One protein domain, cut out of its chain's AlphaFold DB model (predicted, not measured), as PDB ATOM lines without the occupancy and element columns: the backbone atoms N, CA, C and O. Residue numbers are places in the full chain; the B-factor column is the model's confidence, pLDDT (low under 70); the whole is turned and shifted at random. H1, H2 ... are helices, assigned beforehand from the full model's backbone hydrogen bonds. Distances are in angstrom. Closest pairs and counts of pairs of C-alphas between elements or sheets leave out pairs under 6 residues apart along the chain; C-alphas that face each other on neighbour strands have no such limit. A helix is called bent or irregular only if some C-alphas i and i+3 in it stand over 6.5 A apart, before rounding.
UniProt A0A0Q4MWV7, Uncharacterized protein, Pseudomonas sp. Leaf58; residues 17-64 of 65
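This is residues 17 to 64 of the 65 residues of an uncharacterized protein of Pseudomonas sp. Leaf58 (UniProt A0A0Q4MWV7). A long, kinked helix, H1, sticks out as a free arm, and from its end at residue 34 a tight link of 4 residues leads to a small, loose head of two short helices, H2 and H3, set at a steep angle to each other. H1, 25.0 A from first to last C-alpha, and the free residues 35 to 37 after it lie along the longest span of 50 A, and on the head residues 45 to 51, of which 45 and 46 belong to H2, also stick out. The printed part has 48 residues, with three named helices in the order H1, H2, H3 and no named strand: all helix. It is extended, with a radius of gyration of the C-alphas of 16.5 A and spans of 50 by 21 by 11 A.

H1, residues 17 to 34, touches no helix and stands free together with residues 35 to 37. It has a kink of 42 degrees near residue 28 and is irregular, but only just: C-alphas 28 and 31 are 6.7 A apart. H1 is apart from H2, residues 39 to 46, and from H3, residues 54 to 62. H2 and H3 only just touch, with 3 pairs of C-alphas within 8 A; the closest are those of Pro 39 and Met 61, 6.9 A apart. Their lines stand at a steep tilt of 54 degrees, opposite ways. In H2 and H3 every O i to N i+4 pair is within hydrogen-bond range; in H1 11 of 14 are.

H1 has 18 residues and measures 25.0 A from C-alpha 17 at (159.523, 125.675, 148.700) to C-alpha 34 at (172.333, 123.626, 170.022). H2 has 8 residues and measures 10.6 A. H3 has 9 residues, measures 12.4 A and ends with C-alpha 62 at (175.266, 120.936, 189.881).

The two C-alphas farthest apart, those of Gln 17 and Ala 55, are 50.8 A apart. The printed part has no cut. The link from H1 to H2 is tight and that from H2 to H3 short. The mean pLDDT of the printed part is 76.6, and residues 29 to 37 and 64 are under 70.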
ATOM      1  N   GLN A  17     158.748 124.440 148.568       79.75
ATOM      2  CA  GLN A  17     159.523 125.675 148.700       79.75
ATOM      3  C   GLN A  17     159.497 126.218 150.134       79.75
ATOM      4  O   GLN A  17     160.538 126.606 150.666       79.75
ATOM      5  N   SER A  18     158.341 126.175 150.798       79.69
ATOM      6  CA  SER A  18     158.206 126.558 152.207       79.69
ATOM      7  C   SER A  18     159.014 125.625 153.114       79.69
ATOM      8  O   SER A  18     159.708 126.099 154.010       79.69
ATOM      9  N   LEU A  19     159.020 124.316 152.836       83.00
ATOM     10  CA  LEU A  19     159.853 123.354 153.570       83.00
ATOM     11  C   LEU A  19     161.348 123.617 153.387       83.00
ATOM     12  O   LEU A  19     162.097 123.594 154.362       83.00
ATOM     13  N   LYS A  20     161.795 123.922 152.164       86.06
ATOM     14  CA  LYS A  20     163.192 124.306 151.897       86.06
ATOM     15  C   LYS A  20     163.590 125.577 152.641       86.06
ATOM     16  O   LYS A  20     164.700 125.647 153.171       86.06
ATOM     17  N   LEU A  21     162.698 126.562 152.709       86.69
ATOM     18  CA  LEU A  21     162.943 127.803 153.436       86.69
ATOM     19  C   LEU A  21     163.078 127.552 154.942       86.69
ATOM     20  O   LEU A  21     164.039 128.017 155.555       86.69
ATOM     21  N   VAL A  22     162.179 126.751 155.520       81.38
ATOM     22  CA  VAL A  22     162.238 126.357 156.935       81.38
ATOM     23  C   VAL A  22     163.491 125.529 157.223       81.38
ATOM     24  O   VAL A  22     164.174 125.791 158.208       81.38
ATOM     25  N   ALA A  23     163.868 124.595 156.348       83.75
ATOM     26  CA  ALA A  23     165.097 123.815 156.493       83.75
ATOM     27  C   ALA A  23     166.354 124.698 156.442       83.75
ATOM     28  O   ALA A  23     167.280 124.506 157.227       83.75
ATOM     29  N   LYS A  24     166.386 125.707 155.559       87.31
ATOM     30  CA  LYS A  24     167.485 126.682 155.489       87.31
ATOM     31  C   LYS A  24     167.548 127.544 156.749       87.31
ATOM     32  O   LYS A  24     168.636 127.750 157.284       87.31
ATOM     33  N   TRP A  25     166.395 127.994 157.245       85.31
ATOM     34  CA  TRP A  25     166.298 128.734 158.500       85.31
ATOM     35  C   TRP A  25     166.776 127.880 159.681       85.31
ATOM     36  O   TRP A  25     167.641 128.314 160.430       85.31
ATOM     37  N   LEU A  26     166.319 126.633 159.797       80.31
ATOM     38  CA  LEU A  26     166.757 125.701 160.838       80.31
ATOM     39  C   LEU A  26     168.238 125.336 160.715       80.31
ATOM     40  O   LEU A  26     168.900 125.184 161.726       80.31
ATOM     41  N   LYS A  27     168.811 125.233 159.516       79.81
ATOM     42  CA  LYS A  27     170.255 124.995 159.366       79.81
ATOM     43  C   LYS A  27     171.081 126.200 159.832       79.81
ATOM     44  O   LYS A  27     172.122 126.027 160.453       79.81
ATOM     45  N   HIS A  28     170.608 127.413 159.545       73.94
ATOM     46  CA  HIS A  28     171.288 128.657 159.907       73.94
ATOM     47  C   HIS A  28     171.098 129.032 161.389       73.94
ATOM     48  O   HIS A  28     172.029 129.497 162.039       73.94
ATOM     49  N   HIS A  29     169.909 128.787 161.945       68.62
ATOM     50  CA  HIS A  29     169.518 129.168 163.307       68.62
ATOM     51  C   HIS A  29     169.450 127.987 164.291       68.62
ATOM     52  O   HIS A  29     169.400 128.190 165.500       68.62
ATOM     53  N   GLY A  30     169.481 126.745 163.817       60.00
ATOM     54  CA  GLY A  30     169.439 125.539 164.652       60.00
ATOM     55  C   GLY A  30     170.735 125.318 165.422       60.00
ATOM     56  O   GLY A  30     170.682 124.986 166.601       60.00
ATOM     57  N   SER A  31     171.890 125.644 164.831       56.81
ATOM     58  CA  SER A  31     173.163 125.689 165.571       56.81
ATOM     59  C   SER A  31     173.177 126.750 166.675       56.81
ATOM     60  O   SER A  31     173.930 126.614 167.633       56.81
ATOM     61  N   ILE A  32     172.338 127.791 166.584       55.69
ATOM     62  CA  ILE A  32     172.225 128.822 167.628       55.69
ATOM     63  C   ILE A  32     171.508 128.254 168.863       55.69
ATOM     64  O   ILE A  32     171.853 128.626 169.979       55.69
ATOM     65  N   LYS A  33     170.570 127.310 168.686       53.81
ATOM     66  CA  LYS A  33     169.876 126.624 169.792       53.81
ATOM     67  C   LYS A  33     170.638 125.424 170.367       53.81
ATOM     68  O   LYS A  33     170.397 125.074 171.515       53.81
ATOM     69  N   VAL A  34     171.535 124.802 169.596       52.28
ATOM     70  CA  VAL A  34     172.333 123.626 170.022       52.28
ATOM     71  C   VAL A  34     173.720 124.016 170.551       52.28
ATOM     72  O   VAL A  34     174.464 123.175 171.045       52.28
ATOM     73  N   ARG A  35     174.081 125.302 170.535       54.94
ATOM     74  CA  ARG A  35     175.094 125.789 171.474       54.94
ATOM     75  C   ARG A  35     174.436 125.793 172.838       54.94
ATOM     76  O   ARG A  35     173.644 126.687 173.119       54.94
ATOM     77  N   THR A  36     174.721 124.745 173.607       57.72
ATOM     78  CA  THR A  36     174.627 124.661 175.066       57.72
ATOM     79  C   THR A  36     174.516 126.070 175.623       57.72
ATOM     80  O   THR A  36     175.502 126.810 175.651       57.72
ATOM     81  N   THR A  37     173.286 126.511 175.903       62.59
ATOM     82  CA  THR A  37     173.108 127.823 176.509       62.59
ATOM     83  C   THR A  37     173.757 127.681 177.862       62.59
ATOM     84  O   THR A  37     173.251 126.936 178.694       62.59
ATOM     85  N   ASP A  38     174.924 128.300 177.998       73.69
ATOM     86  CA  ASP A  38     175.715 128.297 179.211       73.69
ATOM     87  C   ASP A  38     174.765 128.616 180.383       73.69
ATOM     88  O   ASP A  38     174.177 129.706 180.401       73.69
ATOM     89  N   PRO A  39     174.489 127.642 181.276       72.88
ATOM     90  CA  PRO A  39     173.442 127.782 182.285       72.88
ATOM     91  C   PRO A  39     173.679 129.003 183.174       72.88
ATOM     92  O   PRO A  39     172.727 129.690 183.539       72.88
ATOM     93  N   LEU A  40     174.950 129.336 183.419       74.81
ATOM     94  CA  LEU A  40     175.374 130.554 184.103       74.81
ATOM     95  C   LEU A  40     174.917 131.811 183.366       74.81
ATOM     96  O   LEU A  40     174.270 132.661 183.969       74.81
ATOM     97  N   ARG A  41     175.184 131.936 182.060       78.00
ATOM     98  CA  ARG A  41     174.704 133.075 181.255       78.00
ATOM     99  C   ARG A  41     173.184 133.150 181.199       78.00
ATOM    100  O   ARG A  41     172.641 134.251 181.140       78.00
ATOM    101  N   LEU A  42     172.497 132.009 181.211       80.06
ATOM    102  CA  LEU A  42     171.035 131.963 181.222       80.06
ATOM    103  C   LEU A  42     170.484 132.504 182.546       80.06
ATOM    104  O   LEU A  42     169.610 133.370 182.542       80.06
ATOM    105  N   LEU A  43     171.019 132.027 183.670       78.56
ATOM    106  CA  LEU A  43     170.599 132.439 185.008       78.56
ATOM    107  C   LEU A  43     170.980 133.899 185.287       78.56
ATOM    108  O   LEU A  43     170.124 134.682 185.693       78.56
ATOM    109  N   ALA A  44     172.207 134.306 184.963       78.44
ATOM    110  CA  ALA A  44     172.676 135.680 185.136       78.44
ATOM    111  C   ALA A  44     171.923 136.695 184.257       78.44
ATOM    112  O   ALA A  44     171.788 137.854 184.634       78.44
ATOM    113  N   GLY A  45     171.420 136.279 183.088       81.25
ATOM    114  CA  GLY A  45     170.605 137.133 182.220       81.25
ATOM    115  C   GLY A  45     169.130 137.223 182.626       81.25
ATOM    116  O   GLY A  45     168.440 138.147 182.200       81.25
ATOM    117  N   ARG A  46     168.627 136.267 183.418       82.62
ATOM    118  CA  ARG A  46     167.222 136.217 183.862       82.62
ATOM    119  C   ARG A  46     166.979 136.874 185.208       82.62
ATOM    120  O   ARG A  46     165.864 137.331 185.444       82.62
ATOM    121  N   TYR A  47     167.978 136.871 186.080       80.69
ATOM    122  CA  TYR A  47     167.827 137.305 187.459       80.69
ATOM    123  C   TYR A  47     168.679 138.544 187.747       80.69
ATOM    124  O   TYR A  47     169.821 138.623 187.292       80.69
ATOM    125  N   PRO A  48     168.144 139.525 188.494       81.50
ATOM    126  CA  PRO A  48     168.908 140.695 188.903       81.50
ATOM    127  C   PRO A  48     170.086 140.300 189.803       81.50
ATOM    128  O   PRO A  48     170.020 139.325 190.557       81.50
ATOM    129  N   GLN A  49     171.171 141.076 189.730       78.88
ATOM    130  CA  GLN A  49     172.363 140.846 190.547       78.88
ATOM    131  C   GLN A  49     172.016 140.864 192.043       78.88
ATOM    132  O   GLN A  49     171.289 141.740 192.505       78.88
ATOM    133  N   GLY A  50     172.541 139.887 192.787       80.88
ATOM    134  CA  GLY A  50     172.311 139.739 194.227       80.88
ATOM    135  C   GLY A  50     171.068 138.932 194.617       80.88
ATOM    136  O   GLY A  50     170.898 138.663 195.800       80.88
ATOM    137  N   LEU A  51     170.223 138.515 193.662       84.44
ATOM    138  CA  LEU A  51     169.088 137.624 193.952       84.44
ATOM    139  C   LEU A  51     169.527 136.181 194.223       84.44
ATOM    140  O   LEU A  51     168.916 135.495 195.031       84.44
ATOM    141  N   ILE A  52     170.555 135.728 193.508       84.56
ATOM    142  CA  ILE A  52     171.119 134.385 193.629       84.56
ATOM    143  C   ILE A  52     172.565 134.556 194.074       84.56
ATOM    144  O   ILE A  52     173.346 135.228 193.394       84.56
ATOM    145  N   SER A  53     172.913 133.969 195.215       85.62
ATOM    146  CA  SER A  53     174.288 133.923 195.704       85.62
ATOM    147  C   SER A  53     175.149 133.004 194.836       85.62
ATOM    148  O   SER A  53     174.655 132.083 194.188       85.62
ATOM    149  N   GLU A  54     176.467 133.200 194.860       83.38
ATOM    150  CA  GLU A  54     177.414 132.341 194.142       83.38
ATOM    151  C   GLU A  54     177.261 130.863 194.539       83.38
ATOM    152  O   GLU A  54     177.278 129.982 193.681       83.38
ATOM    153  N   ALA A  55     177.015 130.591 195.825       85.44
ATOM    154  CA  ALA A  55     176.796 129.236 196.333       85.44
ATOM    155  C   ALA A  55     175.513 128.596 195.771       85.44
ATOM    156  O   ALA A  55     175.506 127.420 195.405       85.44
ATOM    157  N   GLU A  56     174.434 129.370 195.662       86.88
ATOM    158  CA  GLU A  56     173.155 128.907 195.111       86.88
ATOM    159  C   GLU A  56     173.254 128.702 193.599       86.88
ATOM    160  O   GLU A  56     172.722 127.731 193.067       86.88
ATOM    161  N   MET A  57     174.003 129.566 192.909       83.38
ATOM    162  CA  MET A  57     174.298 129.418 191.488       83.38
ATOM    163  C   MET A  57     175.034 128.099 191.214       83.38
ATOM    164  O   MET A  57     174.629 127.346 190.332       83.38
ATOM    165  N   GLN A  58     176.063 127.777 192.005       82.50
ATOM    166  CA  GLN A  58     176.792 126.509 191.890       82.50
ATOM    167  C   GLN A  58     175.904 125.295 192.197       82.50
ATOM    168  O   GLN A  58     175.968 124.295 191.485       82.50
ATOM    169  N   ALA A  59     175.025 125.386 193.201       85.69
ATOM    170  CA  ALA A  59     174.068 124.322 193.508       85.69
ATOM    171  C   ALA A  59     173.076 124.079 192.353       85.69
ATOM    172  O   ALA A  59     172.805 122.934 191.997       85.69
ATOM    173  N   LEU A  60     172.575 125.148 191.724       82.62
ATOM    174  CA  LEU A  60     171.689 125.060 190.558       82.62
ATOM    175  C   LEU A  60     172.402 124.482 189.330       82.62
ATOM    176  O   LEU A  60     171.808 123.708 188.580       82.62
ATOM    177  N   MET A  61     173.676 124.826 189.130       80.06
ATOM    178  CA  MET A  61     174.497 124.241 188.068       80.06
ATOM    179  C   MET A  61     174.769 122.754 188.290       80.06
ATOM    180  O   MET A  61     174.756 121.994 187.325       80.06
ATOM    181  N   ALA A  62     174.990 122.330 189.538       80.12
ATOM    182  CA  ALA A  62     175.266 120.936 189.881       80.12
ATOM    183  C   ALA A  62     174.094 119.991 189.553       80.12
ATOM    184  O   ALA A  62     174.318 118.815 189.291       80.12
ATOM    185  N   VAL A  63     172.858 120.503 189.519       74.00
ATOM    186  CA  VAL A  63     171.654 119.755 189.104       74.00
ATOM    187  C   VAL A  63     171.550 119.609 187.577       74.00
ATOM    188  O   VAL A  63     170.797 118.773 187.087       74.00
ATOM    189  N   TRP A  64     172.283 120.419 186.809       67.56
ATOM    190  CA  TRP A  64     172.205 120.451 185.343       67.56
ATOM    191  C   TRP A  64     173.175 119.472 184.645       67.56
ATOM    192  O   TRP A  64     173.209 119.435 183.414       67.56
TER     193      TRP A  64